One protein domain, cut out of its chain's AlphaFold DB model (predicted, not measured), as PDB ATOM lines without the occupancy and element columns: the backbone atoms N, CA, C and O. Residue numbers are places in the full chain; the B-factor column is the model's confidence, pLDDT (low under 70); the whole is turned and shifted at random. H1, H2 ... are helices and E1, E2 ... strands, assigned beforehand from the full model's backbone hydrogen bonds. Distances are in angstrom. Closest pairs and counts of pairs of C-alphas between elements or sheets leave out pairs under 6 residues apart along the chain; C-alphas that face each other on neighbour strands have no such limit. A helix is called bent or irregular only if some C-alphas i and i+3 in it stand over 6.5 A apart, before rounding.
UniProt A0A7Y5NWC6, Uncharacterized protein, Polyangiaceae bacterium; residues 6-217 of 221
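This is residues 6 to 217 of the 221 residues of an uncharacterized protein of Polyangiaceae bacterium (UniProt A0A7Y5NWC6). A strongly twisted sheet folds back on itself into two leaves, E1 and E4 facing E2, E8, E7 and E6, with the bent strand E5 as hinge. H6 packs on one face over E5 and E2, H4 crosses the opposite face at the E6 edge, and the helical hairpin H2 and H3 lies toward one end of the long axis. The printed part has 212 residues, with six named helices and eight named strands in the order E1 E2 E3 E4 E5 H1 H2 H3 H4 E6 E7 H5 H6 E8. The mixed sheet runs E1 E4 E5 E2 E8 E7 E6; the class is mixed helices and strands, with under half of the residues in named elements. The whole is compact, with a radius of gyration of the C-alphas of 16.5 A, and spans 52 by 35 by 32 A.

E1, residues 10 to 12, begins at C-alpha 10 (17.803, 7.950, -12.601). E2 is residues 21 to 27, 14.8 A, E3 36 to 38, E4 49 to 55, 18.3 A, and E5 61 to 71, 22.3 A, bending by 101 degrees at residue 68. H1 is residues 73 to 78, irregular, with C-alphas 74 and 77 8.2 A apart. H2 is residues 84 to 92, H3 99 to 105, and H4 122 to 132, 15.4 A. E6 is residues 141 to 145, E7 148 to 151, H5 156 to 159, and H6 191 to 204, 20.0 A. E8, residues 212 to 216, ends at C-alpha 216 (18.273, 21.685, -7.854).

E1 is parallel to E4, with N 11 and O 50 2.8 A apart. The hairpin E4 and E5 has N 51 and O 65 at 2.7 A, antiparallel E5 and E2 N 24 and O 68 at 2.9 A, and antiparallel E2 and E8 N 23 and O 214 at 2.9 A. Antiparallel E8 and E7 have N 151 and O 213 at 2.8 A, and the hairpin E6 and E7 has N 150 and O 143 at 2.8 A. E3 pairs with no named strand; residues 36 to 37 of it pair with residues 6 to 7. H6 is on the sheet along E2, 14 degrees on the local plane, at a height of 9.9 A over the sheet; C-alphas 25 and 197 are closest, 6.9 A. H4, on the opposite face, runs across E6 at 77 degrees on the local plane, with C-alphas 125 and 141 closest, 5.7 A. H5 only grazes the sheet with residues 156 to 159. H2 and H3 touch, opposite ways at a shallow tilt of 18 degrees, C-alphas 92 and 102 closest at 6.7 A. H1 is close to but not clearly touching H2, C-alphas 73 and 87 at 7.5 A. Every O i to N i+4 pair is within hydrogen-bond range in H2, H3, H4 and H6; H1 has 0 of 2, with 1 of 3 O i to N i+3 pairs, and H5 is too short for such a pair.

The two C-alphas farthest apart are those of Asp 41 and Lys 104, 52.7 A. The printed part has no cut. The links H3 to H4 and H5 to H6 are long, with 16 and 31 residues. The mean pLDDT of the printed part is 79.4, and 54 residues are under 70, namely 6 to 18, 30 to 41, 153 to 157, 168 to 187 and 205 to 208.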
ATOM      1  N   TYR A   6      11.384   3.426 -20.824       48.62
ATOM      2  CA  TYR A   6      11.562   4.352 -19.718       48.62
ATOM      3  C   TYR A   6      13.007   4.827 -19.695       48.62
ATOM      4  O   TYR A   6      13.921   4.010 -19.840       48.62
ATOM      5  N   LEU A   7      13.218   6.135 -19.534       51.25
ATOM      6  CA  LEU A   7      14.531   6.655 -19.192       51.25
ATOM      7  C   LEU A   7      14.812   6.254 -17.751       51.25
ATOM      8  O   LEU A   7      14.245   6.797 -16.811       51.25
ATOM      9  N   THR A   8      15.678   5.270 -17.606       47.50
ATOM     10  CA  THR A   8      16.048   4.657 -16.330       47.50
ATOM     11  C   THR A   8      17.435   5.106 -15.865       47.50
ATOM     12  O   THR A   8      17.971   4.573 -14.898       47.50
ATOM     13  N   GLN A   9      18.012   6.123 -16.519       51.78
ATOM     14  CA  GLN A   9      19.158   6.878 -16.006       51.78
ATOM     15  C   GLN A   9      18.675   7.820 -14.896       51.78
ATOM     16  O   GLN A   9      18.616   9.036 -15.076       51.78
ATOM     17  N   LEU A  10      18.248   7.228 -13.782       51.50
ATOM     18  CA  LEU A  10      17.803   7.950 -12.601       51.50
ATOM     19  C   LEU A  10      19.019   8.398 -11.801       51.50
ATOM     20  O   LEU A  10      19.765   7.582 -11.257       51.50
ATOM     21  N   ILE A  11      19.207   9.705 -11.711       52.44
ATOM     22  CA  ILE A  11      20.135  10.299 -10.762       52.44
ATOM     23  C   ILE A  11      19.341  10.575  -9.495       52.44
ATOM     24  O   ILE A  11      18.585  11.546  -9.431       52.44
ATOM     25  N   ALA A  12      19.520   9.709  -8.499       48.56
ATOM     26  CA  ALA A  12      19.162  10.046  -7.133       48.56
ATOM     27  C   ALA A  12      20.096  11.171  -6.676       48.56
ATOM     28  O   ALA A  12      21.320  11.003  -6.620       48.56
ATOM     29  N   LEU A  13      19.524  12.339  -6.411       50.38
ATOM     30  CA  LEU A  13      20.199  13.357  -5.624       50.38
ATOM     31  C   LEU A  13      20.116  12.845  -4.184       50.38
ATOM     32  O   LEU A  13      19.023  12.773  -3.645       50.38
ATOM     33  N   GLY A  14      21.230  12.331  -3.672       35.78
ATOM     34  CA  GLY A  14      21.313  11.613  -2.388       35.78
ATOM     35  C   GLY A  14      22.737  11.520  -1.831       35.78
ATOM     36  O   GLY A  14      23.043  10.699  -0.973       35.78
ATOM     37  N   THR A  15      23.697  12.219  -2.446       44.75
ATOM     38  CA  THR A  15      25.119  12.082  -2.094       44.75
ATOM     39  C   THR A  15      25.813  13.431  -2.213       44.75
ATOM     40  O   THR A  15      25.554  14.187  -3.157       44.75
ATOM     41  N   ASP A  16      26.783  13.693  -1.326       49.34
ATOM     42  CA  ASP A  16      27.699  14.854  -1.360       49.34
ATOM     43  C   ASP A  16      28.358  15.088  -2.741       49.34
ATOM     44  O   ASP A  16      28.969  16.123  -3.005       49.34
ATOM     45  N   THR A  17      28.256  14.106  -3.635       53.00
ATOM     46  CA  THR A  17      28.853  14.042  -4.964       53.00
ATOM     47  C   THR A  17      28.127  14.866  -6.028       53.00
ATOM     48  O   THR A  17      28.744  15.187  -7.051       53.00
ATOM     49  N   LEU A  18      26.832  15.168  -5.859       60.66
ATOM     50  CA  LEU A  18      26.014  15.748  -6.935       60.66
ATOM     51  C   LEU A  18      25.583  17.194  -6.687       60.66
ATOM     52  O   LEU A  18      25.479  17.948  -7.644       60.66
ATOM     53  N   MET A  19      25.403  17.635  -5.448       75.38
ATOM     54  CA  MET A  19      24.838  18.956  -5.175       75.38
ATOM     55  C   MET A  19      25.835  20.120  -5.117       75.38
ATOM     56  O   MET A  19      26.967  19.958  -4.662       75.38
ATOM     57  N   PRO A  20      25.378  21.350  -5.419       88.75
ATOM     58  CA  PRO A  20      24.156  21.707  -6.152       88.75
ATOM     59  C   PRO A  20      24.333  21.505  -7.671       88.75
ATOM     60  O   PRO A  20      25.441  21.663  -8.204       88.75
ATOM     61  N   VAL A  21      23.233  21.230  -8.381       91.00
ATOM     62  CA  VAL A  21      23.220  21.083  -9.848       91.00
ATOM     63  C   VAL A  21      22.348  22.116 -10.538       91.00
ATOM     64  O   VAL A  21      21.342  22.589 -10.005       91.00
ATOM     65  N   LEU A  22      22.706  22.402 -11.785       93.25
ATOM     66  CA  LEU A  22      21.767  22.899 -12.774       93.25
ATOM     67  C   LEU A  22      21.329  21.751 -13.669       93.25
ATOM     68  O   LEU A  22      22.143  20.911 -14.040       93.25
ATOM     69  N   VAL A  23      20.066  21.746 -14.067       91.50
ATOM     70  CA  VAL A  23      19.561  20.838 -15.098       91.50
ATOM     71  C   VAL A  23      19.018  21.686 -16.230       91.50
ATOM     72  O   VAL A  23      18.187  22.558 -15.989       91.50
ATOM     73  N   TYR A  24      19.492  21.472 -17.455       92.62
ATOM     74  CA  TYR A  24      18.886  22.080 -18.639       92.62
ATOM     75  C   TYR A  24      18.084  21.027 -19.390       92.62
ATOM     76  O   TYR A  24      18.650  20.060 -19.903       92.62
ATOM     77  N   GLY A  25      16.768  21.210 -19.442       91.00
ATOM     78  CA  GLY A  25      15.880  20.215 -20.022       91.00
ATOM     79  C   GLY A  25      14.421  20.448 -19.666       91.00
ATOM     80  O   GLY A  25      13.955  21.583 -19.668       91.00
ATOM     81  N   PHE A  26      13.688  19.381 -19.387       87.56
ATOM     82  CA  PHE A  26      12.233  19.383 -19.296       87.56
ATOM     83  C   PHE A  26      11.764  18.979 -17.913       87.56
ATOM     84  O   PHE A  26      12.181  17.949 -17.398       87.56
ATOM     85  N   GLU A  27      10.817  19.724 -17.361       86.88
ATOM     86  CA  GLU A  27       9.981  19.202 -16.287       86.88
ATOM     87  C   GLU A  27       8.946  18.232 -16.878       86.88
ATOM     88  O   GLU A  27       8.216  18.595 -17.809       86.88
ATOM     89  N   SER A  28       8.883  17.014 -16.336       78.12
ATOM     90  CA  SER A  28       7.848  16.031 -16.665       78.12
ATOM     91  C   SER A  28       6.520  16.411 -16.012       78.12
ATOM     92  O   SER A  28       6.477  16.776 -14.838       78.12
ATOM     93  N   THR A  29       5.414  16.295 -16.752       71.31
ATOM     94  CA  THR A  29       4.064  16.469 -16.186       71.31
ATOM     95  C   THR A  29       3.559  15.245 -15.424       71.31
ATOM     96  O   THR A  29       2.551  15.345 -14.726       71.31
ATOM     97  N   ASP A  30       4.233  14.104 -15.560       64.94
ATOM     98  CA  ASP A  30       3.890  12.861 -14.871       64.94
ATOM     99  C   ASP A  30       4.487  12.908 -13.451       64.94
ATOM    100  O   ASP A  30       5.549  12.360 -13.161       64.94
ATOM    101  N   ILE A  31       3.832  13.679 -12.579       54.84
ATOM    102  CA  ILE A  31       4.216  13.871 -11.173       54.84
ATOM    103  C   ILE A  31       4.091  12.535 -10.425       54.84
ATOM    104  O   ILE A  31       3.033  11.908 -10.455       54.84
ATOM    105  N   GLY A  32       5.139  12.139  -9.695       51.56
ATOM    106  CA  GLY A  32       5.095  10.999  -8.770       51.56
ATOM    107  C   GLY A  32       5.304   9.622  -9.404       51.56
ATOM    108  O   GLY A  32       4.995   8.616  -8.770       51.56
ATOM    109  N   THR A  33       5.811   9.560 -10.635       54.81
ATOM    110  CA  THR A  33       6.329   8.314 -11.213       54.81
ATOM    111  C   THR A  33       7.835   8.429 -11.396       54.81
ATOM    112  O   THR A  33       8.288   9.384 -12.025       54.81
ATOM    113  N   ASP A  34       8.590   7.424 -10.952       53.72
ATOM    114  CA  ASP A  34      10.048   7.296 -11.159       53.72
ATOM    115  C   ASP A  34      10.424   7.035 -12.634       53.72
ATOM    116  O   ASP A  34      11.498   6.543 -12.968       53.72
ATOM    117  N   GLU A  35       9.501   7.313 -13.549       59.62
ATOM    118  CA  GLU A  35       9.486   6.827 -14.912       59.62
ATOM    119  C   GLU A  35       9.243   7.989 -15.867       59.62
ATOM    120  O   GLU A  35       8.120   8.453 -16.067       59.62
ATOM    121  N   VAL A  36      10.305   8.430 -16.533       63.62
ATOM    122  CA  VAL A  36      10.179   9.313 -17.691       63.62
ATOM    123  C   VAL A  36       9.974   8.439 -18.917       63.62
ATOM    124  O   VAL A  36      10.831   7.631 -19.277       63.62
ATOM    125  N   ARG A  37       8.835   8.603 -19.586       67.00
ATOM    126  CA  ARG A  37       8.499   7.839 -20.791       67.00
ATOM    127  C   ARG A  37       9.194   8.436 -22.006       67.00
ATOM    128  O   ARG A  37       8.924   9.576 -22.380       67.00
ATOM    129  N   LEU A  38      10.048   7.643 -22.644       66.50
ATOM    130  CA  LEU A  38      10.664   7.966 -23.924       66.50
ATOM    131  C   LEU A  38      10.099   7.066 -25.042       66.50
ATOM    132  O   LEU A  38       9.575   5.974 -24.778       66.50
ATOM    133  N   PRO A  39      10.185   7.506 -26.306       65.62
ATOM    134  CA  PRO A  39       9.852   6.681 -27.465       65.62
ATOM    135  C   PRO A  39      10.631   5.355 -27.475       65.62
ATOM    136  O   PRO A  39      11.780   5.283 -27.045       65.62
ATOM    137  N   LEU A  40      10.004   4.279 -27.962       64.50
ATOM    138  CA  LEU A  40      10.586   2.924 -27.967       64.50
ATOM    139  C   LEU A  40      11.874   2.796 -28.786       64.50
ATOM    140  O   LEU A  40      12.714   1.946 -28.495       64.50
ATOM    141  N   ASP A  41      11.958   3.564 -29.859       69.94
ATOM    142  CA  ASP A  41      13.032   3.592 -30.843       69.94
ATOM    143  C   ASP A  41      14.102   4.638 -30.515       69.94
ATOM    144  O   ASP A  41      15.117   4.709 -31.204       69.94
ATOM    145  N   PHE A  42      13.911   5.405 -29.440       74.25
ATOM    146  CA  PHE A  42      14.899   6.351 -28.961       74.25
ATOM    147  C   PHE A  42      15.920   5.645 -28.062       74.25
ATOM    148  O   PHE A  42      15.580   5.024 -27.049       74.25
ATOM    149  N   GLU A  43      17.189   5.736 -28.444       77.38
ATOM    150  CA  GLU A  43      18.322   5.351 -27.610       77.38
ATOM    151  C   GLU A  43      18.856   6.625 -26.943       77.38
ATOM    152  O   GLU A  43      19.420   7.473 -27.640       77.38
ATOM    153  N   PRO A  44      18.615   6.828 -25.631       75.88
ATOM    154  CA  PRO A  44      19.051   8.046 -24.970       75.88
ATOM    155  C   PRO A  44      20.577   8.105 -24.950       75.88
ATOM    156  O   PRO A  44      21.215   7.098 -24.622       75.88
ATOM    157  N   PRO A  45      21.179   9.263 -25.272       82.81
ATOM    158  CA  PRO A  45      22.611   9.419 -25.100       82.81
ATOM    159  C   PRO A  45      22.973   9.308 -23.614       82.81
ATOM    160  O   PRO A  45      22.137   9.505 -22.729       82.81
ATOM    161  N   ASP A  46      24.237   9.010 -23.336       80.44
ATOM    162  CA  ASP A  46      24.743   8.798 -21.978       80.44
ATOM    163  C   ASP A  46      24.712  10.060 -21.098       80.44
ATOM    164  O   ASP A  46      24.811   9.953 -19.884       80.44
ATOM    165  N   TRP A  47      24.540  11.250 -21.671       84.31
ATOM    166  CA  TRP A  47      24.394  12.500 -20.922       84.31
ATOM    167  C   TRP A  47      22.946  12.892 -20.596       84.31
ATOM    168  O   TRP A  47      22.721  13.797 -19.785       84.31
ATOM    169  N   LEU A  48      21.944  12.271 -21.233       84.31
ATOM    170  CA  LEU A  48      20.541  12.635 -21.027       84.31
ATOM    171  C   LEU A  48      19.993  11.931 -19.786       84.31
ATOM    172  O   LEU A  48      19.533  10.794 -19.848       84.31
ATOM    173  N   CYS A  49      19.982  12.649 -18.670       80.31
ATOM    174  CA  CYS A  49      19.656  12.080 -17.372       80.31
ATOM    175  C   CYS A  49      18.217  12.406 -16.955       80.31
ATOM    176  O   CYS A  49      17.701  13.485 -17.257       80.31
ATOM    177  N   ALA A  50      17.589  11.500 -16.207       78.69
ATOM    178  CA  ALA A  50      16.390  11.784 -15.427       78.69
ATOM    179  C   ALA A  50      16.797  12.076 -13.976       78.69
ATOM    180  O   ALA A  50      17.493  11.291 -13.336       78.69
ATOM    181  N   VAL A  51      16.367  13.217 -13.459       79.06
ATOM    182  CA  VAL A  51      16.625  13.679 -12.097       79.06
ATOM    183  C   VAL A  51      15.298  13.690 -11.361       79.06
ATOM    184  O   VAL A  51      14.416  14.493 -11.678       79.06
ATOM    185  N   LEU A  52      15.166  12.791 -10.391       78.56
ATOM    186  CA  LEU A  52      14.043  12.776  -9.463       78.56
ATOM    187  C   LEU A  52      14.413  13.649  -8.270       78.56
ATOM    188  O   LEU A  52      15.498  13.522  -7.705       78.56
ATOM    189  N   VAL A  53      13.529  14.579  -7.936       77.75
ATOM    190  CA  VAL A  53      13.750  15.575  -6.894       77.75
ATOM    191  C   VAL A  53      12.613  15.490  -5.901       77.75
ATOM    192  O   VAL A  53      11.467  15.795  -6.239       77.75
ATOM    193  N   GLN A  54      12.949  15.139  -4.669       79.19
ATOM    194  CA  GLN A  54      12.109  15.421  -3.521       79.19
ATOM    195  C   GLN A  54      12.379  16.854  -3.052       79.19
ATOM    196  O   GLN A  54      13.521  17.298  -2.940       79.19
ATOM    197  N   ALA A  55      11.309  17.618  -2.872       81.38
ATOM    198  CA  ALA A  55      11.365  19.052  -2.645       81.38
ATOM    199  C   ALA A  55      10.308  19.468  -1.615       81.38
ATOM    200  O   ALA A  55       9.227  18.885  -1.568       81.38
ATOM    201  N   GLY A  56      10.580  20.514  -0.833       77.94
ATOM    202  CA  GLY A  56       9.573  21.136   0.040       77.94
ATOM    203  C   GLY A  56       9.730  20.959   1.548       77.94
ATOM    204  O   GLY A  56       8.791  21.272   2.281       77.94
ATOM    205  N   GLY A  57      10.894  20.528   2.038       77.94
ATOM    206  CA  GLY A  57      11.184  20.485   3.474       77.94
ATOM    207  C   GLY A  57      10.182  19.611   4.233       77.94
ATOM    208  O   GLY A  57      10.069  18.418   3.977       77.94
ATOM    209  N   TYR A  58       9.394  20.208   5.135       73.38
ATOM    210  CA  TYR A  58       8.379  19.491   5.922       73.38
ATOM    211  C   TYR A  58       7.190  18.977   5.091       73.38
ATOM    212  O   TYR A  58       6.469  18.088   5.543       73.38
ATOM    213  N   GLY A  59       6.939  19.561   3.912       71.69
ATOM    214  CA  GLY A  59       5.875  19.153   2.993       71.69
ATOM    215  C   GLY A  59       6.462  18.661   1.675       71.69
ATOM    216  O   GLY A  59       6.798  19.471   0.818       71.69
ATOM    217  N   MET A  60       6.566  17.344   1.502       77.19
ATOM    218  CA  MET A  60       7.251  16.757   0.347       77.19
ATOM    219  C   MET A  60       6.412  16.837  -0.934       77.19
ATOM    220  O   MET A  60       5.231  16.487  -0.963       77.19
ATOM    221  N   SER A  61       7.056  17.275  -2.007       80.88
ATOM    222  CA  SER A  61       6.598  17.247  -3.392       80.88
ATOM    223  C   SER A  61       7.659  16.557  -4.240       80.88
ATOM    224  O   SER A  61       8.850  16.739  -4.002       80.88
ATOM    225  N   TYR A  62       7.231  15.805  -5.249       81.06
ATOM    226  CA  TYR A  62       8.132  15.067  -6.129       81.06
ATOM    227  C   TYR A  62       8.108  15.672  -7.528       81.06
ATOM    228  O   TYR A  62       7.044  15.823  -8.132       81.06
ATOM    229  N   TYR A  63       9.286  16.006  -8.040       81.12
ATOM    230  CA  TYR A  63       9.489  16.529  -9.383       81.12
ATOM    231  C   TYR A  63      10.401  15.597 -10.169       81.12
ATOM    232  O   TYR A  63      11.327  15.013  -9.619       81.12
ATOM    233  N   SER A  64      10.166  15.499 -11.473       81.31
ATOM    234  CA  SER A  64      11.065  14.804 -12.389       81.31
ATOM    235  C   SER A  64      11.524  15.774 -13.466       81.31
ATOM    236  O   SER A  64      10.696  16.349 -14.181       81.31
ATOM    237  N   VAL A  65      12.839  15.942 -13.600       84.56
ATOM    238  CA  VAL A  65      13.458  16.742 -14.662       84.56
ATOM    239  C   VAL A  65      14.313  15.856 -15.545       84.56
ATOM    240  O   VAL A  65      15.075  15.034 -15.059       84.56
ATOM    241  N   VAL A  66      14.204  16.037 -16.853       84.31
ATOM    242  CA  VAL A  66      14.946  15.268 -17.853       84.31
ATOM    243  C   VAL A  66      15.837  16.211 -18.620       84.31
ATOM    244  O   VAL A  66      15.323  17.128 -19.258       84.31
ATOM    245  N   GLY A  67      17.147  16.012 -18.591       88.62
ATOM    246  CA  GLY A  67      18.051  16.920 -19.279       88.62
ATOM    247  C   GLY A  67      19.525  16.666 -19.025       88.62
ATOM    248  O   GLY A  67      19.915  15.685 -18.395       88.62
ATOM    249  N   ALA A  68      20.341  17.595 -19.515       89.69
ATOM    250  CA  ALA A  68      21.760  17.634 -19.201       89.69
ATOM    251  C   ALA A  68      21.953  18.176 -17.778       89.69
ATOM    252  O   ALA A  68      21.390  19.219 -17.423       89.69
ATOM    253  N   VAL A  69      22.753  17.475 -16.974       89.38
ATOM    254  CA  VAL A  69      23.009  17.812 -15.568       89.38
ATOM    255  C   VAL A  69      24.396  18.419 -15.421       89.38
ATOM    256  O   VAL A  69      25.397  17.821 -15.809       89.38
ATOM    257  N   PHE A  70      24.460  19.600 -14.819       90.38
ATOM    258  CA  PHE A  70      25.671  20.385 -14.626       90.38
ATOM    259  C   PHE A  70      25.916  20.577 -13.134       90.38
ATOM    260  O   PHE A  70      25.270  21.403 -12.487       90.38
ATOM    261  N   ARG A  71      26.882  19.850 -12.572       89.44
ATOM    262  CA  ARG A  71      27.317  20.105 -11.197       89.44
ATOM    263  C   ARG A  71      28.003  21.455 -11.118       89.44
ATOM    264  O   ARG A  71      28.916  21.731 -11.900       89.44
ATOM    265  N   LEU A  72      27.606  22.289 -10.158       90.94
ATOM    266  CA  LEU A  72      28.258  23.588  -9.988       90.94
ATOM    267  C   LEU A  72      29.737  23.421  -9.607       90.94
ATOM    268  O   LEU A  72      30.569  24.184 -10.088       90.94
ATOM    269  N   ALA A  73      30.070  22.394  -8.815       89.12
ATOM    270  CA  ALA A  73      31.446  22.086  -8.417       89.12
ATOM    271  C   ALA A  73      32.367  21.778  -9.616       89.12
ATOM    272  O   ALA A  73      33.490  22.281  -9.668       89.12
ATOM    273  N   ASP A  74      31.874  21.041 -10.615       89.31
ATOM    274  CA  ASP A  74      32.638  20.688 -11.825       89.31
ATOM    275  C   ASP A  74      32.798  21.874 -12.789       89.31
ATOM    276  O   ASP A  74      33.608  21.852 -13.714       89.31
ATOM    277  N   ASN A  75      32.024  22.938 -12.580       91.56
ATOM    278  CA  ASN A  75      31.980  24.111 -13.444       91.56
ATOM    279  C   ASN A  75      32.619  25.347 -12.792       91.56
ATOM    280  O   ASN A  75      32.289  26.478 -13.145       91.56
ATOM    281  N   ALA A  76      33.595  25.149 -11.897       91.75
ATOM    282  CA  ALA A  76      34.321  26.228 -11.217       91.75
ATOM    283  C   ALA A  76      34.974  27.245 -12.172       91.75
ATOM    284  O   ALA A  76      35.049  28.426 -11.852       91.75
ATOM    285  N   ARG A  77      35.378  26.826 -13.382       92.81
ATOM    286  CA  ARG A  77      35.911  27.735 -14.418       92.81
ATOM    287  C   ARG A  77      34.915  28.799 -14.894       92.81
ATOM    288  O   ARG A  77      35.329  29.810 -15.447       92.81
ATOM    289  N   HIS A  78      33.619  28.548 -14.709       92.38
ATOM    290  CA  HIS A  78      32.526  29.459 -15.061       92.38
ATOM    291  C   HIS A  78      32.060  30.294 -13.861       92.38
ATOM    292  O   HIS A  78      31.149  31.114 -13.997       92.38
ATOM    293  N   ALA A  79      32.659  30.085 -12.686       94.44
ATOM    294  CA  ALA A  79      32.294  30.787 -11.470       94.44
ATOM    295  C   ALA A  79      32.856  32.217 -11.443       94.44
ATOM    296  O   ALA A  79      33.981  32.489 -11.857       94.44
ATOM    297  N   LEU A  80      32.066  33.137 -10.897       96.50
ATOM    298  CA  LEU A  80      32.436  34.530 -10.642       96.50
ATOM    299  C   LEU A  80      33.277  34.685  -9.365       96.50
ATOM    300  O   LEU A  80      33.895  35.727  -9.154       96.50
ATOM    301  N   SER A  81      33.247  33.686  -8.479       95.69
ATOM    302  CA  SER A  81      33.934  33.686  -7.187       95.69
ATOM    303  C   SER A  81      34.159  32.260  -6.669       95.69
ATOM    304  O   SER A  81      33.613  31.300  -7.211       95.69
ATOM    305  N   GLU A  82      34.964  32.128  -5.609       94.44
ATOM    306  CA  GLU A  82      35.245  30.852  -4.939       94.44
ATOM    307  C   GLU A  82      33.961  30.121  -4.530       94.44
ATOM    308  O   GLU A  82      33.122  30.667  -3.810       94.44
ATOM    309  N   LEU A  83      33.827  28.859  -4.946       93.12
ATOM    310  CA  LEU A  83      32.595  28.088  -4.759       93.12
ATOM    311  C   LEU A  83      32.420  27.519  -3.349       93.12
ATOM    312  O   LEU A  83      31.302  27.168  -2.984       93.12
ATOM    313  N   GLY A  84      33.476  27.449  -2.534       92.81
ATOM    314  CA  GLY A  84      33.429  26.832  -1.200       92.81
ATOM    315  C   GLY A  84      32.234  27.278  -0.336       92.81
ATOM    316  O   GLY A  84      31.489  26.421   0.141       92.81
ATOM    317  N   PRO A  85      31.971  28.590  -0.174       94.12
ATOM    318  CA  PRO A  85      30.815  29.067   0.587       94.12
ATOM    319  C   PRO A  85      29.458  28.728  -0.050       94.12
ATOM    320  O   PRO A  85      28.488  28.524   0.673       94.12
ATOM    321  N   LEU A  86      29.375  28.653  -1.385       93.69
ATOM    322  CA  LEU A  86      28.157  28.244  -2.090       93.69
ATOM    323  C   LEU A  86      27.841  26.775  -1.809       93.69
ATOM    324  O   LEU A  86      26.739  26.459  -1.370       93.69
ATOM    325  N   LEU A  87      28.823  25.899  -2.043       91.31
ATOM    326  CA  LEU A  87      28.687  24.456  -1.849       91.31
ATOM    327  C   LEU A  87      28.343  24.146  -0.391       91.31
ATOM    328  O   LEU A  87      27.412  23.398  -0.116       91.31
ATOM    329  N   ARG A  88      29.026  24.811   0.549       91.06
ATOM    330  CA  ARG A  88      28.741  24.676   1.978       91.06
ATOM    331  C   ARG A  88      27.332  25.137   2.335       91.06
ATOM    332  O   ARG A  88      26.675  24.471   3.122       91.06
ATOM    333  N   ALA A  89      26.864  26.261   1.792       92.25
ATOM    334  CA  ALA A  89      25.506  26.717   2.055       92.25
ATOM    335  C   ALA A  89      24.471  25.696   1.573       92.25
ATOM    336  O   ALA A  89      23.595  25.350   2.350       92.25
ATOM    337  N   PHE A  90      24.594  25.175   0.348       91.06
ATOM    338  CA  PHE A  90      23.677  24.144  -0.153       91.06
ATOM    339  C   PHE A  90      23.737  22.849   0.651       91.06
ATOM    340  O   PHE A  90      22.685  22.304   0.955       91.06
ATOM    341  N   HIS A  91      24.925  22.417   1.077       87.81
ATOM    342  CA  HIS A  91      25.068  21.259   1.961       87.81
ATOM    343  C   HIS A  91      24.321  21.450   3.292       87.81
ATOM    344  O   HIS A  91      23.636  20.548   3.748       87.81
ATOM    345  N   LEU A  92      24.370  22.647   3.891       89.50
ATOM    346  CA  LEU A  92      23.604  22.933   5.112       89.50
ATOM    347  C   LEU A  92      22.085  23.018   4.887       89.50
ATOM    348  O   LEU A  92      21.353  23.014   5.870       89.50
ATOM    349  N   MET A  93      21.628  23.168   3.640       88.12
ATOM    350  CA  MET A  93      20.213  23.277   3.253       88.12
ATOM    351  C   MET A  93      19.633  21.969   2.694       88.12
ATOM    352  O   MET A  93      18.505  21.999   2.206       88.12
ATOM    353  N   ALA A  94      20.408  20.882   2.682       83.88
ATOM    354  CA  ALA A  94      19.980  19.580   2.169       83.88
ATOM    355  C   ALA A  94      18.962  18.890   3.109       83.88
ATOM    356  O   ALA A  94      18.500  19.520   4.056       83.88
ATOM    357  N   GLU A  95      18.649  17.614   2.838       74.25
ATOM    358  CA  GLU A  95      17.749  16.691   3.571       74.25
ATOM    359  C   GLU A  95      17.469  17.032   5.044       74.25
ATOM    360  O   GLU A  95      16.314  17.187   5.439       74.25
ATOM    361  N   ASP A  96      18.525  17.181   5.844       81.81
ATOM    362  CA  ASP A  96      18.456  17.544   7.258       81.81
ATOM    363  C   ASP A  96      19.116  18.913   7.475       81.81
ATOM    364  O   ASP A  96      20.294  19.000   7.850       81.81
ATOM    365  N   PRO A  97      18.392  20.023   7.242       85.50
ATOM    366  CA  PRO A  97      19.030  21.320   7.203       85.50
ATOM    367  C   PRO A  97      19.532  21.745   8.587       85.50
ATOM    368  O   PRO A  97      18.775  21.808   9.564       85.50
ATOM    369  N   ASP A  98      20.801  22.149   8.682       90.88
ATOM    370  CA  ASP A  98      21.358  22.721   9.912       90.88
ATOM    371  C   ASP A  98      20.907  24.181  10.052       90.88
ATOM    372  O   ASP A  98      21.633  25.145   9.782       90.88
ATOM    373  N   ILE A  99      19.667  24.352  10.516       91.50
ATOM    374  CA  ILE A  99      19.041  25.661  10.720       91.50
ATOM    375  C   ILE A  99      19.879  26.547  11.655       91.50
ATOM    376  O   ILE A  99      19.880  27.772  11.507       91.50
ATOM    377  N   ARG A 100      20.620  25.972  12.614       94.06
ATOM    378  CA  ARG A 100      21.471  26.758  13.524       94.06
ATOM    379  C   ARG A 100      22.672  27.333  12.781       94.06
ATOM    380  O   ARG A 100      22.953  28.526  12.933       94.06
ATOM    381  N   ALA A 101      23.352  26.526  11.971       95.06
ATOM    382  CA  ALA A 101      24.456  26.984  11.136       95.06
ATOM    383  C   ALA A 101      23.980  27.970  10.061       95.06
ATOM    384  O   ALA A 101      24.593  29.026   9.902       95.06
ATOM    385  N   ILE A 102      22.849  27.706   9.396       94.00
ATOM    386  CA  ILE A 102      22.261  28.628   8.409       94.00
ATOM    387  C   ILE A 102      21.962  29.982   9.056       94.00
ATOM    388  O   ILE A 102      22.388  31.011   8.535       94.00
ATOM    389  N   LYS A 103      21.307  30.019  10.223       94.88
ATOM    390  CA  LYS A 103      21.021  31.276  10.942       94.88
ATOM    391  C   LYS A 103      22.277  32.068  11.274       94.88
ATOM    392  O   LYS A 103      22.268  33.295  11.211       94.88
ATOM    393  N   LYS A 104      23.349  31.371  11.648       96.25
ATOM    394  CA  LYS A 104      24.610  31.989  12.056       96.25
ATOM    395  C   LYS A 104      25.427  32.489  10.864       96.25
ATOM    396  O   LYS A 104      25.990  33.577  10.931       96.25
ATOM    397  N   GLU A 105      25.520  31.697   9.803       96.25
ATOM    398  CA  GLU A 105      26.499  31.891   8.725       96.25
ATOM    399  C   GLU A 105      25.867  32.408   7.430       96.25
ATOM    400  O   GLU A 105      26.476  33.199   6.708       96.25
ATOM    401  N   TYR A 106      24.616  32.030   7.169       95.44
ATOM    402  CA  TYR A 106      23.863  32.393   5.972       95.44
ATOM    403  C   TYR A 106      22.450  32.898   6.320       95.44
ATOM    404  O   TYR A 106      21.468  32.410   5.762       95.44
ATOM    405  N   PRO A 107      22.296  33.924   7.183       94.31
ATOM    406  CA  PRO A 107      20.987  34.342   7.707       94.31
ATOM    407  C   PRO A 107      19.983  34.760   6.621       94.31
ATOM    408  O   PRO A 107      18.778  34.754   6.839       94.31
ATOM    409  N   LYS A 108      20.459  35.125   5.424       92.06
ATOM    410  CA  LYS A 108      19.587  35.459   4.289       92.06
ATOM    411  C   LYS A 108      18.917  34.235   3.655       92.06
ATOM    412  O   LYS A 108      17.934  34.447   2.945       92.06
ATOM    413  N   LEU A 109      19.443  33.032   3.889       92.75
ATOM    414  CA  LEU A 109      18.926  31.760   3.381       92.75
ATOM    415  C   LEU A 109      17.978  31.065   4.361       92.75
ATOM    416  O   LEU A 109      17.222  30.204   3.949       92.75
ATOM    417  N   GLU A 110      17.956  31.453   5.637       92.50
ATOM    418  CA  GLU A 110      17.032  30.842   6.603       92.50
ATOM    419  C   GLU A 110      15.559  30.857   6.142       92.50
ATOM    420  O   GLU A 110      14.913  29.821   6.255       92.50
ATOM    421  N   PRO A 111      15.028  31.931   5.520       91.25
ATOM    422  CA  PRO A 111      13.633  31.942   5.073       91.25
ATOM    423  C   PRO A 111      13.310  31.033   3.880       91.25
ATOM    424  O   PRO A 111      12.157  31.002   3.454       91.25
ATOM    425  N   ILE A 112      14.303  30.377   3.275       90.75
ATOM    426  CA  ILE A 112      14.119  29.528   2.091       90.75
ATOM    427  C   ILE A 112      14.367  28.039   2.392       90.75
ATOM    428  O   ILE A 112      14.430  27.248   1.461       90.75
ATOM    429  N   VAL A 113      14.497  27.650   3.664       89.69
ATOM    430  CA  VAL A 113      14.809  26.277   4.108       89.69
ATOM    431  C   VAL A 113      13.844  25.868   5.219       89.69
ATOM    432  O   VAL A 113      13.405  26.729   5.986       89.69
ATOM    433  N   GLY A 114      13.518  24.580   5.339       84.75
ATOM    434  CA  GLY A 114      12.546  24.100   6.325       84.75
ATOM    435  C   GLY A 114      11.146  24.670   6.080       84.75
ATOM    436  O   GLY A 114      10.418  25.017   7.013       84.75
ATOM    437  N   THR A 115      10.790  24.842   4.812       85.25
ATOM    438  CA  THR A 115       9.468  25.265   4.358       85.25
ATOM    439  C   THR A 115       8.457  24.125   4.496       85.25
ATOM    440  O   THR A 115       8.806  22.974   4.735       85.25
ATOM    441  N   TRP A 116       7.169  24.449   4.377       85.06
ATOM    442  CA  TRP A 116       6.065  23.481   4.460       85.06
ATOM    443  C   TRP A 116       5.606  23.006   3.072       85.06
ATOM    444  O   TRP A 116       4.410  22.857   2.832       85.06
ATOM    445  N   GLY A 117       6.533  22.879   2.120       83.75
ATOM    446  CA  GLY A 117       6.225  22.532   0.728       83.75
ATOM    447  C   GLY A 117       5.532  23.636  -0.065       83.75
ATOM    448  O   GLY A 117       5.077  23.416  -1.185       83.75
ATOM    449  N   ALA A 118       5.420  24.836   0.506       89.25
ATOM    450  CA  ALA A 118       4.786  25.964  -0.157       89.25
ATOM    451  C   ALA A 118       5.690  26.517  -1.277       89.25
ATOM    452  O   ALA A 118       6.901  26.640  -1.071       89.25
ATOM    453  N   PRO A 119       5.119  26.913  -2.433       93.56
ATOM    454  CA  PRO A 119       5.850  27.664  -3.445       93.56
ATOM    455  C   PRO A 119       6.502  28.907  -2.849       93.56
ATOM    456  O   PRO A 119       5.881  29.619  -2.057       93.56
ATOM    457  N   TYR A 120       7.733  29.187  -3.269       94.94
ATOM    458  CA  TYR A 120       8.422  30.398  -2.862       94.94
ATOM    459  C   TYR A 120       7.686  31.647  -3.344       94.94
ATOM    460  O   TYR A 120       7.274  31.743  -4.504       94.94
ATOM    461  N   ASP A 121       7.596  32.640  -2.465       96.00
ATOM    462  CA  ASP A 121       7.195  33.985  -2.843       96.00
ATOM    463  C   ASP A 121       8.315  34.730  -3.598       96.00
ATOM    464  O   ASP A 121       9.434  34.240  -3.805       96.00
ATOM    465  N   SER A 122       8.015  35.949  -4.042       96.06
ATOM    466  CA  SER A 122       8.961  36.771  -4.797       96.06
ATOM    467  C   SER A 122      10.193  37.198  -3.989       96.06
ATOM    468  O   SER A 122      11.270  37.354  -4.575       96.06
ATOM    469  N   ASP A 123      10.088  37.368  -2.666       96.12
ATOM    470  CA  ASP A 123      11.241  37.691  -1.821       96.12
ATOM    471  C   ASP A 123      12.143  36.466  -1.644       96.12
ATOM    472  O   ASP A 123      13.362  36.576  -1.799       96.12
ATOM    473  N   GLN A 124      11.559  35.292  -1.402       95.75
ATOM    474  CA  GLN A 124      12.253  34.009  -1.305       95.75
ATOM    475  C   GLN A 124      12.996  33.675  -2.607       95.75
ATOM    476  O   GLN A 124      14.208  33.441  -2.579       95.75
ATOM    477  N   LEU A 125      12.334  33.778  -3.765       96.56
ATOM    478  CA  LEU A 125      12.976  33.633  -5.080       96.56
ATOM    479  C   LEU A 125      14.104  34.658  -5.277       96.56
ATOM    480  O   LEU A 125      15.202  34.322  -5.731       96.56
ATOM    481  N   GLY A 126      13.872  35.910  -4.873       96.19
ATOM    482  CA  GLY A 126      14.883  36.962  -4.906       96.19
ATOM    483  C   GLY A 126      16.099  36.661  -4.023       96.19
ATOM    484  O   GLY A 126      17.222  37.017  -4.385       96.19
ATOM    485  N   ARG A 127      15.917  35.996  -2.875       95.94
ATOM    486  CA  ARG A 127      17.011  35.565  -1.986       95.94
ATOM    487  C   ARG A 127      17.852  34.472  -2.624       95.94
ATOM    488  O   ARG A 127      19.073  34.636  -2.639       95.94
ATOM    489  N   VAL A 128      17.221  33.443  -3.197       94.94
ATOM    490  CA  VAL A 128      17.909  32.387  -3.962       94.94
ATOM    491  C   VAL A 128      18.741  33.020  -5.077       94.94
ATOM    492  O   VAL A 128      19.959  32.843  -5.128       94.94
ATOM    493  N   GLY A 129      18.110  33.854  -5.910       95.06
ATOM    494  CA  GLY A 129      18.765  34.491  -7.053       95.06
ATOM    495  C   GLY A 129      19.942  35.382  -6.649       95.06
ATOM    496  O   GLY A 129      21.025  35.271  -7.216       95.06
ATOM    497  N   ARG A 130      19.783  36.227  -5.621       96.00
ATOM    498  CA  ARG A 130      20.873  37.083  -5.111       96.00
ATOM    499  C   ARG A 130      21.995  36.307  -4.430       96.00
ATOM    500  O   ARG A 130      23.084  36.860  -4.269       96.00
ATOM    501  N   PHE A 131      21.728  35.108  -3.923       96.38
ATOM    502  CA  PHE A 131      22.755  34.276  -3.314       96.38
ATOM    503  C   PHE A 131      23.580  33.575  -4.389       96.38
ATOM    504  O   PHE A 131      24.783  33.814  -4.476       96.38
ATOM    505  N   VAL A 132      22.921  32.816  -5.267       95.06
ATOM    506  CA  VAL A 132      23.575  32.079  -6.358       95.06
ATOM    507  C   VAL A 132      24.225  33.031  -7.366       95.06
ATOM    508  O   VAL A 132      25.333  32.775  -7.831       95.06
ATOM    509  N   GLY A 133      23.607  34.190  -7.616       95.44
ATOM    510  CA  GLY A 133      24.109  35.231  -8.517       95.44
ATOM    511  C   GLY A 133      25.468  35.835  -8.137       95.44
ATOM    512  O   GLY A 133      26.070  36.532  -8.948       95.44
ATOM    513  N   ARG A 134      25.979  35.580  -6.923       96.38
ATOM    514  CA  ARG A 134      27.351  35.962  -6.525       96.38
ATOM    515  C   ARG A 134      28.415  35.022  -7.086       96.38
ATOM    516  O   ARG A 134      29.585  35.391  -7.140       96.38
ATOM    517  N   TYR A 135      28.008  33.815  -7.459       96.56
ATOM    518  CA  TYR A 135      28.889  32.734  -7.886       96.56
ATOM    519  C   TYR A 135      28.701  32.407  -9.360       96.56
ATOM    520  O   TYR A 135      29.675  32.076 -10.018       96.56
ATOM    521  N   PHE A 136      27.493  32.550  -9.907       94.81
ATOM    522  CA  PHE A 136      27.216  32.256 -11.313       94.81
ATOM    523  C   PHE A 136      26.291  33.298 -11.943       94.81
ATOM    524  O   PHE A 136      25.348  33.776 -11.315       94.81
ATOM    525  N   SER A 137      26.524  33.615 -13.220       92.75
ATOM    526  CA  SER A 137      25.620  34.458 -14.014       92.75
ATOM    527  C   SER A 137      24.469  33.620 -14.582       92.75
ATOM    528  O   SER A 137      24.497  33.195 -15.740       92.75
ATOM    529  N   LEU A 138      23.462  33.365 -13.746       91.50
ATOM    530  CA  LEU A 138      22.281  32.573 -14.098       91.50
ATOM    531  C   LEU A 138      21.047  33.451 -14.354       91.50
ATOM    532  O   LEU A 138      20.976  34.573 -13.840       91.50
ATOM    533  N   PRO A 139      20.051  32.951 -15.111       92.19
ATOM    534  CA  PRO A 139      18.754  33.604 -15.226       92.19
ATOM    535  C   PRO A 139      18.082  33.769 -13.860       92.19
ATOM    536  O   PRO A 139      18.298  32.979 -12.938       92.19
ATOM    537  N   ALA A 140      17.233  34.788 -13.734       92.38
ATOM    538  CA  ALA A 140      16.499  35.021 -12.497       92.38
ATOM    539  C   ALA A 140      15.567  33.833 -12.169       92.38
ATOM    540  O   ALA A 140      14.915  33.310 -13.081       92.38
ATOM    541  N   PRO A 141      15.455  33.432 -10.888       95.62
ATOM    542  CA  PRO A 141      14.429  32.496 -10.441       95.62
ATOM    543  C   PRO A 141      13.024  33.006 -10.765       95.62
ATOM    544  O   PRO A 141      12.710  34.166 -10.496       95.62
ATOM    545  N   GLN A 142      12.181  32.146 -11.335       95.12
ATOM    546  CA  GLN A 142      10.810  32.495 -11.728       95.12
ATOM    547  C   GLN A 142       9.756  31.836 -10.847       95.12
ATOM    548  O   GLN A 142       8.724  32.435 -10.561       95.12
ATOM    549  N   SER A 143       9.993  30.590 -10.452       94.75
ATOM    550  CA  SER A 143       9.100  29.820  -9.591       94.75
ATOM    551  C   SER A 143       9.870  28.667  -8.969       94.75
ATOM    552  O   SER A 143      10.985  28.357  -9.388       94.75
ATOM    553  N   GLY A 144       9.274  28.004  -7.992       93.25
ATOM    554  CA  GLY A 144       9.889  26.866  -7.336       93.25
ATOM    555  C   GLY A 144       9.462  26.778  -5.891       93.25
ATOM    556  O   GLY A 144       8.612  27.543  -5.434       93.25
ATOM    557  N   LEU A 145      10.082  25.847  -5.197       92.25
ATOM    558  CA  LEU A 145      10.018  25.688  -3.759       92.25
ATOM    559  C   LEU A 145      11.370  25.151  -3.284       92.25
ATOM    560  O   LEU A 145      12.330  25.078  -4.052       92.25
ATOM    561  N   GLU A 146      11.478  24.839  -2.004       90.75
ATOM    562  CA  GLU A 146      12.719  24.333  -1.431       90.75
ATOM    563  C   GLU A 146      13.262  23.113  -2.164       90.75
ATOM    564  O   GLU A 146      12.511  22.187  -2.436       90.75
ATOM    565  N   ALA A 147      14.563  23.125  -2.465       89.38
ATOM    566  CA  ALA A 147      15.267  22.123  -3.268       89.38
ATOM    567  C   ALA A 147      14.990  22.128  -4.781       89.38
ATOM    568  O   ALA A 147      15.728  21.509  -5.546       89.38
ATOM    569  N   PHE A 148      14.006  22.894  -5.258       92.12
ATOM    570  CA  PHE A 148      13.630  22.892  -6.668       92.12
ATOM    571  C   PHE A 148      13.222  24.273  -7.186       92.12
ATOM    572  O   PHE A 148      12.126  24.769  -6.911       92.12
ATOM    573  N   VAL A 149      14.067  24.894  -8.011       94.25
ATOM    574  CA  VAL A 149      13.819  26.238  -8.549       94.25
ATOM    575  C   VAL A 149      13.903  26.258 -10.070       94.25
ATOM    576  O   VAL A 149      14.923  25.912 -10.658       94.25
ATOM    577  N   ARG A 150      12.848  26.756 -10.720       94.38
ATOM    578  CA  ARG A 150      12.835  27.062 -12.156       94.38
ATOM    579  C   ARG A 150      13.475  28.424 -12.383       94.38
ATOM    580  O   ARG A 150      13.026  29.441 -11.841       94.38
ATOM    581  N   LEU A 151      14.516  28.443 -13.198       92.88
ATOM    582  CA  LEU A 151      15.183  29.650 -13.660       92.88
ATOM    583  C   LEU A 151      14.573  30.070 -14.999       92.88
ATOM    584  O   LEU A 151      14.054  29.246 -15.752       92.88
ATOM    585  N   GLY A 152      14.605  31.369 -15.292       81.12
ATOM    586  CA  GLY A 152      14.034  31.885 -16.532       81.12
ATOM    587  C   GLY A 152      14.576  31.214 -17.793       81.12
ATOM    588  O   GLY A 152      15.724  30.779 -17.845       81.12
ATOM    589  N   SER A 153      13.735  31.158 -18.827       68.75
ATOM    590  CA  SER A 153      13.983  30.431 -20.080       68.75
ATOM    591  C   SER A 153      15.004  31.095 -21.019       68.75
ATOM    592  O   SER A 153      14.770  31.165 -22.225       68.75
ATOM    593  N   GLU A 154      16.095  31.656 -20.497       62.12
ATOM    594  CA  GLU A 154      17.118  32.268 -21.344       62.12
ATOM    595  C   GLU A 154      17.933  31.234 -22.130       62.12
ATOM    596  O   GLU A 154      17.999  30.052 -21.798       62.12
ATOM    597  N   HIS A 155      18.546  31.724 -23.212       60.31
ATOM    598  CA  HIS A 155      19.186  30.935 -24.252       60.31
ATOM    599  C   HIS A 155      20.159  29.865 -23.721       60.31
ATOM    600  O   HIS A 155      21.069  30.187 -22.950       60.31
ATOM    601  N   PRO A 156      20.112  28.639 -24.273       59.78
ATOM    602  CA  PRO A 156      21.053  27.572 -23.927       59.78
ATOM    603  C   PRO A 156      22.518  27.881 -24.265       59.78
ATOM    604  O   PRO A 156      23.416  27.164 -23.838       59.78
ATOM    605  N   GLY A 157      22.790  28.976 -24.987       67.62
ATOM    606  CA  GLY A 157      24.149  29.479 -25.195       67.62
ATOM    607  C   GLY A 157      24.899  29.802 -23.896       67.62
ATOM    608  O   GLY A 157      26.122  29.730 -23.892       67.62
ATOM    609  N   ARG A 158      24.200  30.085 -22.784       78.50
ATOM    610  CA  ARG A 158      24.838  30.322 -21.473       78.50
ATOM    611  C   ARG A 158      25.540  29.091 -20.898       78.50
ATOM    612  O   ARG A 158      26.507  29.256 -20.162       78.50
ATOM    613  N   MET A 159      25.074  27.890 -21.248       87.50
ATOM    614  CA  MET A 159      25.672  26.626 -20.801       87.50
ATOM    615  C   MET A 159      26.726  26.107 -21.784       87.50
ATOM    616  O   MET A 159      27.282  25.031 -21.587       87.50
ATOM    617  N   SER A 160      27.021  26.847 -22.860       88.06
ATOM    618  CA  SER A 160      28.002  26.404 -23.843       88.06
ATOM    619  C   SER A 160      29.383  26.263 -23.204       88.06
ATOM    620  O   SER A 160      29.870  27.176 -22.537       88.06
ATOM    621  N   GLY A 161      30.003  25.098 -23.384       89.88
ATOM    622  CA  GLY A 161      31.291  24.790 -22.766       89.88
ATOM    623  C   GLY A 161      31.210  24.497 -21.265       89.88
ATOM    624  O   GLY A 161      32.245  24.424 -20.606       89.88
ATOM    625  N   TRP A 162      30.022  24.338 -20.684       92.44
ATOM    626  CA  TRP A 162      29.893  23.753 -19.350       92.44
ATOM    627  C   TRP A 162      30.091  22.243 -19.427       92.44
ATOM    628  O   TRP A 162      29.660  21.603 -20.388       92.44
ATOM    629  N   SER A 163      30.761  21.700 -18.415       91.06
ATOM    630  CA  SER A 163      30.888  20.261 -18.229       91.06
ATOM    631  C   SER A 163      29.564  19.720 -17.705       91.06
ATOM    632  O   SER A 163      29.035  20.238 -16.716       91.06
ATOM    633  N   HIS A 164      29.028  18.700 -18.365       88.00
ATOM    634  CA  HIS A 164      27.830  17.996 -17.921       88.00
ATOM    635  C   HIS A 164      28.136  16.528 -17.625       88.00
ATOM    636  O   HIS A 164      29.168  15.994 -18.029       88.00
ATOM    637  N   LEU A 165      27.255  15.903 -16.853       83.19
ATOM    638  CA  LEU A 165      27.413  14.532 -16.401       83.19
ATOM    639  C   LEU A 165      27.079  13.542 -17.524       83.19
ATOM    640  O   LEU A 165      26.072  13.700 -18.208       83.19
ATOM    641  N   HIS A 166      27.911  12.509 -17.657       81.50
ATOM    642  CA  HIS A 166      27.647  11.325 -18.471       81.50
ATOM    643  C   HIS A 166      27.506  10.104 -17.557       81.50
ATOM    644  O   HIS A 166      28.316   9.881 -16.657       81.50
ATOM    645  N   VAL A 167      26.481   9.307 -17.809       72.19
ATOM    646  CA  VAL A 167      26.147   8.058 -17.138       72.19
ATOM    647  C   VAL A 167      26.594   6.904 -18.031       72.19
ATOM    648  O   VAL A 167      25.948   6.597 -19.031       72.19
ATOM    649  N   LYS A 168      27.690   6.215 -17.685       61.62
ATOM    650  CA  LYS A 168      28.018   4.948 -18.361       61.62
ATOM    651  C   LYS A 168      27.388   3.770 -17.641       61.62
ATOM    652  O   LYS A 168      27.715   3.486 -16.496       61.62
ATOM    653  N   GLY A 169      26.587   3.013 -18.376       54.31
ATOM    654  CA  GLY A 169      26.051   1.735 -17.927       54.31
ATOM    655  C   GLY A 169      24.631   1.535 -18.423       54.31
ATOM    656  O   GLY A 169      23.870   2.491 -18.555       54.31
ATOM    657  N   ALA A 170      24.271   0.285 -18.710       42.94
ATOM    658  CA  ALA A 170      22.870  -0.044 -18.904       42.94
ATOM    659  C   ALA A 170      22.138   0.187 -17.570       42.94
ATOM    660  O   ALA A 170      22.658  -0.232 -16.529       42.94
ATOM    661  N   PRO A 171      20.962   0.825 -17.583       45.75
ATOM    662  CA  PRO A 171      20.140   0.959 -16.392       45.75
ATOM    663  C   PRO A 171      19.863  -0.435 -15.828       45.75
ATOM    664  O   PRO A 171      19.251  -1.272 -16.493       45.75
ATOM    665  N   ARG A 172      20.388  -0.728 -14.636       41.62
ATOM    666  CA  ARG A 172      20.043  -1.965 -13.930       41.62
ATOM    667  C   ARG A 172      18.627  -1.798 -13.392       41.62
ATOM    668  O   ARG A 172      18.299  -0.734 -12.876       41.62
ATOM    669  N   GLU A 173      17.794  -2.822 -13.568       39.38
ATOM    670  CA  GLU A 173      16.435  -2.842 -13.024       39.38
ATOM    671  C   GLU A 173      16.463  -2.468 -11.535       39.38
ATOM    672  O   GLU A 173      17.275  -2.978 -10.760       39.38
ATOM    673  N   LEU A 174      15.605  -1.514 -11.176       43.50
ATOM    674  CA  LEU A 174      15.504  -0.913  -9.853       43.50
ATOM    675  C   LEU A 174      14.858  -1.901  -8.872       43.50
ATOM    676  O   LEU A 174      13.642  -1.915  -8.712       43.50
ATOM    677  N   GLU A 175      15.661  -2.699  -8.172       31.20
ATOM    678  CA  GLU A 175      15.283  -3.200  -6.845       31.20
ATOM    679  C   GLU A 175      15.986  -2.347  -5.787       31.20
ATOM    680  O   GLU A 175      17.127  -2.606  -5.413       31.20
ATOM    681  N   GLY A 176      15.290  -1.308  -5.321       38.34
ATOM    682  CA  GLY A 176      15.760  -0.428  -4.253       38.34
ATOM    683  C   GLY A 176      16.809   0.573  -4.730       38.34
ATOM    684  O   GLY A 176      17.976   0.235  -4.898       38.34
ATOM    685  N   SER A 177      16.362   1.813  -4.928       38.03
ATOM    686  CA  SER A 177      17.118   3.066  -5.044       38.03
ATOM    687  C   SER A 177      18.623   2.940  -4.759       38.03
ATOM    688  O   SER A 177      19.067   3.141  -3.630       38.03
ATOM    689  N   ARG A 178      19.439   2.591  -5.765       42.19
ATOM    690  CA  ARG A 178      20.904   2.649  -5.646       42.19
ATOM    691  C   ARG A 178      21.587   3.089  -6.935       42.19
ATOM    692  O   ARG A 178      21.559   2.396  -7.945       42.19
ATOM    693  N   VAL A 179      22.215   4.256  -6.788       41.97
ATOM    694  CA  VAL A 179      23.476   4.763  -7.349       41.97
ATOM    695  C   VAL A 179      23.955   4.088  -8.633       41.97
ATOM    696  O   VAL A 179      24.442   2.959  -8.641       41.97
ATOM    697  N   ILE A 180      23.905   4.868  -9.708       46.09
ATOM    698  CA  ILE A 180      24.668   4.635 -10.928       46.09
ATOM    699  C   ILE A 180      26.159   4.658 -10.566       46.09
ATOM    700  O   ILE A 180      26.617   5.624  -9.956       46.09
ATOM    701  N   ASP A 181      26.907   3.621 -10.962       42.41
ATOM    702  CA  ASP A 181      28.373   3.647 -11.000       42.41
ATOM    703  C   ASP A 181      28.794   4.868 -11.833       42.41
ATOM    704  O   ASP A 181      28.753   4.856 -13.065       42.41
ATOM    705  N   GLU A 182      29.102   5.973 -11.155       50.12
ATOM    706  CA  GLU A 182      29.369   7.257 -11.786       50.12
ATOM    707  C   GLU A 182      30.660   7.153 -12.603       50.12
ATOM    708  O   GLU A 182      31.766   7.303 -12.082       50.12
ATOM    709  N   VAL A 183      30.549   6.906 -13.908       46.72
ATOM    710  CA  VAL A 183      31.698   7.062 -14.800       46.72
ATOM    711  C   VAL A 183      31.674   8.467 -15.362       46.72
ATOM    712  O   VAL A 183      31.123   8.717 -16.430       46.72
ATOM    713  N   ARG A 184      32.333   9.375 -14.639       55.03
ATOM    714  CA  ARG A 184      32.608  10.734 -15.109       55.03
ATOM    715  C   ARG A 184      33.302  10.680 -16.466       55.03
ATOM    716  O   ARG A 184      34.462  10.282 -16.572       55.03
ATOM    717  N   VAL A 185      32.597  11.119 -17.495       52.97
ATOM    718  CA  VAL A 185      33.217  11.641 -18.707       52.97
ATOM    719  C   VAL A 185      32.776  13.085 -18.803       52.97
ATOM    720  O   VAL A 185      31.588  13.375 -18.757       52.97
ATOM    721  N   GLU A 186      33.743  13.991 -18.853       61.25
ATOM    722  CA  GLU A 186      33.469  15.407 -19.040       61.25
ATOM    723  C   GLU A 186      33.169  15.654 -20.523       61.25
ATOM    724  O   GLU A 186      34.060  15.544 -21.368       61.25
ATOM    725  N   GLY A 187      31.913  15.974 -20.837       66.94
ATOM    726  CA  GLY A 187      31.482  16.484 -22.138       66.94
ATOM    727  C   GLY A 187      31.209  17.986 -22.076       66.94
ATOM    728  O   GLY A 187      30.696  18.495 -21.078       66.94
ATOM    729  N   ALA A 188      31.566  18.722 -23.131       81.56
ATOM    730  CA  ALA A 188      31.278  20.150 -23.234       81.56
ATOM    731  C   ALA A 188      29.919  20.353 -23.908       81.56
ATOM    732  O   ALA A 188      29.789  20.078 -25.094       81.56
ATOM    733  N   PHE A 189      28.943  20.897 -23.178       86.19
ATOM    734  CA  PHE A 189      27.603  21.117 -23.725       86.19
ATOM    735  C   PHE A 189      27.633  22.093 -24.911       86.19
ATOM    736  O   PHE A 189      28.175  23.206 -24.817       86.19
ATOM    737  N   GLY A 190      27.057  21.673 -26.034       87.88
ATOM    738  CA  GLY A 190      27.178  22.307 -27.336       87.88
ATOM    739  C   GLY A 190      25.875  22.314 -28.133       87.88
ATOM    740  O   GLY A 190      24.777  22.449 -27.597       87.88
ATOM    741  N   GLN A 191      25.993  22.358 -29.463       88.06
ATOM    742  CA  GLN A 191      24.830  22.375 -30.361       88.06
ATOM    743  C   GLN A 191      24.180  20.992 -30.484       88.06
ATOM    744  O   GLN A 191      22.960  20.911 -30.512       88.06
ATOM    745  N   GLU A 192      24.981  19.928 -30.487       89.00
ATOM    746  CA  GLU A 192      24.500  18.552 -30.628       89.00
ATOM    747  C   GLU A 192      23.527  18.168 -29.507       89.00
ATOM    748  O   GLU A 192      22.429  17.685 -29.766       89.00
ATOM    749  N   GLU A 193      23.868  18.479 -28.256       88.75
ATOM    750  CA  GLU A 193      23.019  18.173 -27.105       88.75
ATOM    751  C   GLU A 193      21.707  18.962 -27.140       88.75
ATOM    752  O   GLU A 193      20.651  18.455 -26.765       88.75
ATOM    753  N   ARG A 194      21.744  20.199 -27.649       87.19
ATOM    754  CA  ARG A 194      20.533  21.000 -27.865       87.19
ATOM    755  C   ARG A 194      19.630  20.383 -28.924       87.19
ATOM    756  O   ARG A 194      18.420  20.329 -28.714       87.19
ATOM    757  N   ASP A 195      20.207  19.926 -30.028       88.38
ATOM    758  CA  ASP A 195      19.456  19.304 -31.116       88.38
ATOM    759  C   ASP A 195      18.782  18.010 -30.631       88.38
ATOM    760  O   ASP A 195      17.610  17.772 -30.927       88.38
ATOM    761  N   VAL A 196      19.472  17.225 -29.797       87.81
ATOM    762  CA  VAL A 196      18.890  16.037 -29.156       87.81
ATOM    763  C   VAL A 196      17.760  16.402 -28.193       87.81
ATOM    764  O   VAL A 196      16.717  15.751 -28.225       87.81
ATOM    765  N   LEU A 197      17.912  17.432 -27.351       87.38
ATOM    766  CA  LEU A 197      16.832  17.861 -26.452       87.38
ATOM    767  C   LEU A 197      15.580  18.280 -27.239       87.38
ATOM    768  O   LEU A 197      14.471  17.870 -26.893       87.38
ATOM    769  N   GLU A 198      15.732  19.047 -28.320       86.44
ATOM    770  CA  GLU A 198      14.601  19.422 -29.179       86.44
ATOM    771  C   GLU A 198      13.959  18.209 -29.869       86.44
ATOM    772  O   GLU A 198      12.731  18.137 -29.983       86.44
ATOM    773  N   GLU A 199      14.755  17.214 -30.270       85.12
ATOM    774  CA  GLU A 199      14.236  15.957 -30.808       85.12
ATOM    775  C   GLU A 199      13.420  15.184 -29.762       85.12
ATOM    776  O   GLU A 199      12.283  14.789 -30.035       85.12
ATOM    777  N   VAL A 200      13.945  15.040 -28.541       82.31
ATOM    778  CA  VAL A 200      13.239  14.409 -27.413       82.31
ATOM    779  C   VAL A 200      11.915  15.117 -27.152       82.31
ATOM    780  O   VAL A 200      10.871  14.468 -27.063       82.31
ATOM    781  N   ARG A 201      11.922  16.454 -27.106       81.94
ATOM    782  CA  ARG A 201      10.705  17.257 -26.943       81.94
ATOM    783  C   ARG A 201       9.687  16.965 -28.040       81.94
ATOM    784  O   ARG A 201       8.502  16.830 -27.746       81.94
ATOM    785  N   ARG A 202      10.127  16.894 -29.301       82.06
ATOM    786  CA  ARG A 202       9.254  16.640 -30.454       82.06
ATOM    787  C   ARG A 202       8.592  15.267 -30.370       82.06
ATOM    788  O   ARG A 202       7.413  15.157 -30.698       82.06
ATOM    789  N   GLN A 203       9.326  14.247 -29.935       76.69
ATOM    790  CA  GLN A 203       8.821  12.875 -29.884       76.69
ATOM    791  C   GLN A 203       8.000  12.570 -28.620       76.69
ATOM    792  O   GLN A 203       7.061  11.781 -28.683       76.69
ATOM    793  N   ALA A 204       8.319  13.200 -27.486       71.44
ATOM    794  CA  ALA A 204       7.616  13.019 -26.209       71.44
ATOM    795  C   ALA A 204       6.490  14.050 -25.972       71.44
ATOM    796  O   ALA A 204       5.866  14.083 -24.907       71.44
ATOM    797  N   PHE A 205       6.203  14.903 -26.960       58.50
ATOM    798  CA  PHE A 205       5.066  15.821 -26.936       58.50
ATOM    799  C   PHE A 205       3.744  15.034 -26.814       58.50
ATOM    800  O   PHE A 205       3.556  14.071 -27.559       58.50
ATOM    801  N   PRO A 206       2.793  15.418 -25.934       65.38
ATOM    802  CA  PRO A 206       2.674  16.694 -25.213       65.38
ATOM    803  C   PRO A 206       3.221  16.713 -23.769       65.38
ATOM    804  O   PRO A 206       2.974  17.680 -23.052       65.38
ATOM    805  N   HIS A 207       3.931  15.675 -23.319       66.56
ATOM    806  CA  HIS A 207       4.262  15.469 -21.898       66.56
ATOM    807  C   HIS A 207       5.435  16.319 -21.383       66.56
ATOM    808  O   HIS A 207       5.627  16.449 -20.175       66.56
ATOM    809  N   LEU A 208       6.216  16.912 -22.291       68.06
ATOM    810  CA  LEU A 208       7.376  17.739 -21.962       68.06
ATOM    811  C   LEU A 208       7.116  19.207 -22.313       68.06
ATOM    812  O   LEU A 208       6.678  19.542 -23.417       68.06
ATOM    813  N   ARG A 209       7.405  20.098 -21.359       72.38
ATOM    814  CA  ARG A 209       7.348  21.556 -21.559       72.38
ATOM    815  C   ARG A 209       8.473  22.036 -22.491       72.38
ATOM    816  O   ARG A 209       9.198  21.251 -23.092       72.38
ATOM    817  N   LYS A 210       8.617  23.354 -22.660       80.81
ATOM    818  CA  LYS A 210       9.816  23.918 -23.303       80.81
ATOM    819  C   LYS A 210      11.059  23.626 -22.445       80.81
ATOM    820  O   LYS A 210      10.897  23.541 -21.229       80.81
ATOM    821  N   PRO A 211      12.262  23.512 -23.042       85.75
ATOM    822  CA  PRO A 211      13.473  23.398 -22.251       85.75
ATOM    823  C   PRO A 211      13.651  24.626 -21.353       85.75
ATOM    824  O   PRO A 211      13.556  25.768 -21.819       85.75
ATOM    825  N   GLU A 212      13.917  24.394 -20.077       90.69
ATOM    826  CA  GLU A 212      14.186  25.414 -19.067       90.69
ATOM    827  C   GLU A 212      15.433  25.024 -18.272       90.69
ATOM    828  O   GLU A 212      15.944  23.905 -18.377       90.69
ATOM    829  N   LEU A 213      15.955  25.981 -17.510       93.31
ATOM    830  CA  LEU A 213      17.058  25.738 -16.596       93.31
ATOM    831  C   LEU A 213      16.488  25.598 -15.184       93.31
ATOM    832  O   LEU A 213      15.725  26.447 -14.729       93.31
ATOM    833  N   PHE A 214      16.877  24.544 -14.487       93.25
ATOM    834  CA  PHE A 214      16.441  24.248 -13.129       93.25
ATOM    835  C   PHE A 214      17.653  24.295 -12.214       93.25
ATOM    836  O   PHE A 214      18.693  23.740 -12.551       93.25
ATOM    837  N   LEU A 215      17.528  24.956 -11.069       94.12
ATOM    838  CA  LEU A 215      18.461  24.829  -9.963       94.12
ATOM    839  C   LEU A 215      17.886  23.809  -8.993       94.12
ATOM    840  O   LEU A 215      16.773  23.990  -8.491       94.12
ATOM    841  N   VAL A 216      18.668  22.771  -8.733       90.75
ATOM    842  CA  VAL A 216      18.273  21.685  -7.854       90.75
ATOM    843  C   VAL A 216      19.362  21.463  -6.817       90.75
ATOM    844  O   VAL A 216      20.557  21.411  -7.121       90.75
ATOM    845  N   TRP A 217      18.924  21.352  -5.578       86.81
ATOM    846  CA  TRP A 217      19.707  20.840  -4.469       86.81
ATOM    847  C   TRP A 217      18.801  19.843  -3.756       86.81
ATOM    848  O   TRP A 217      17.598  20.020  -3.752       86.81
TER     849      TRP A 217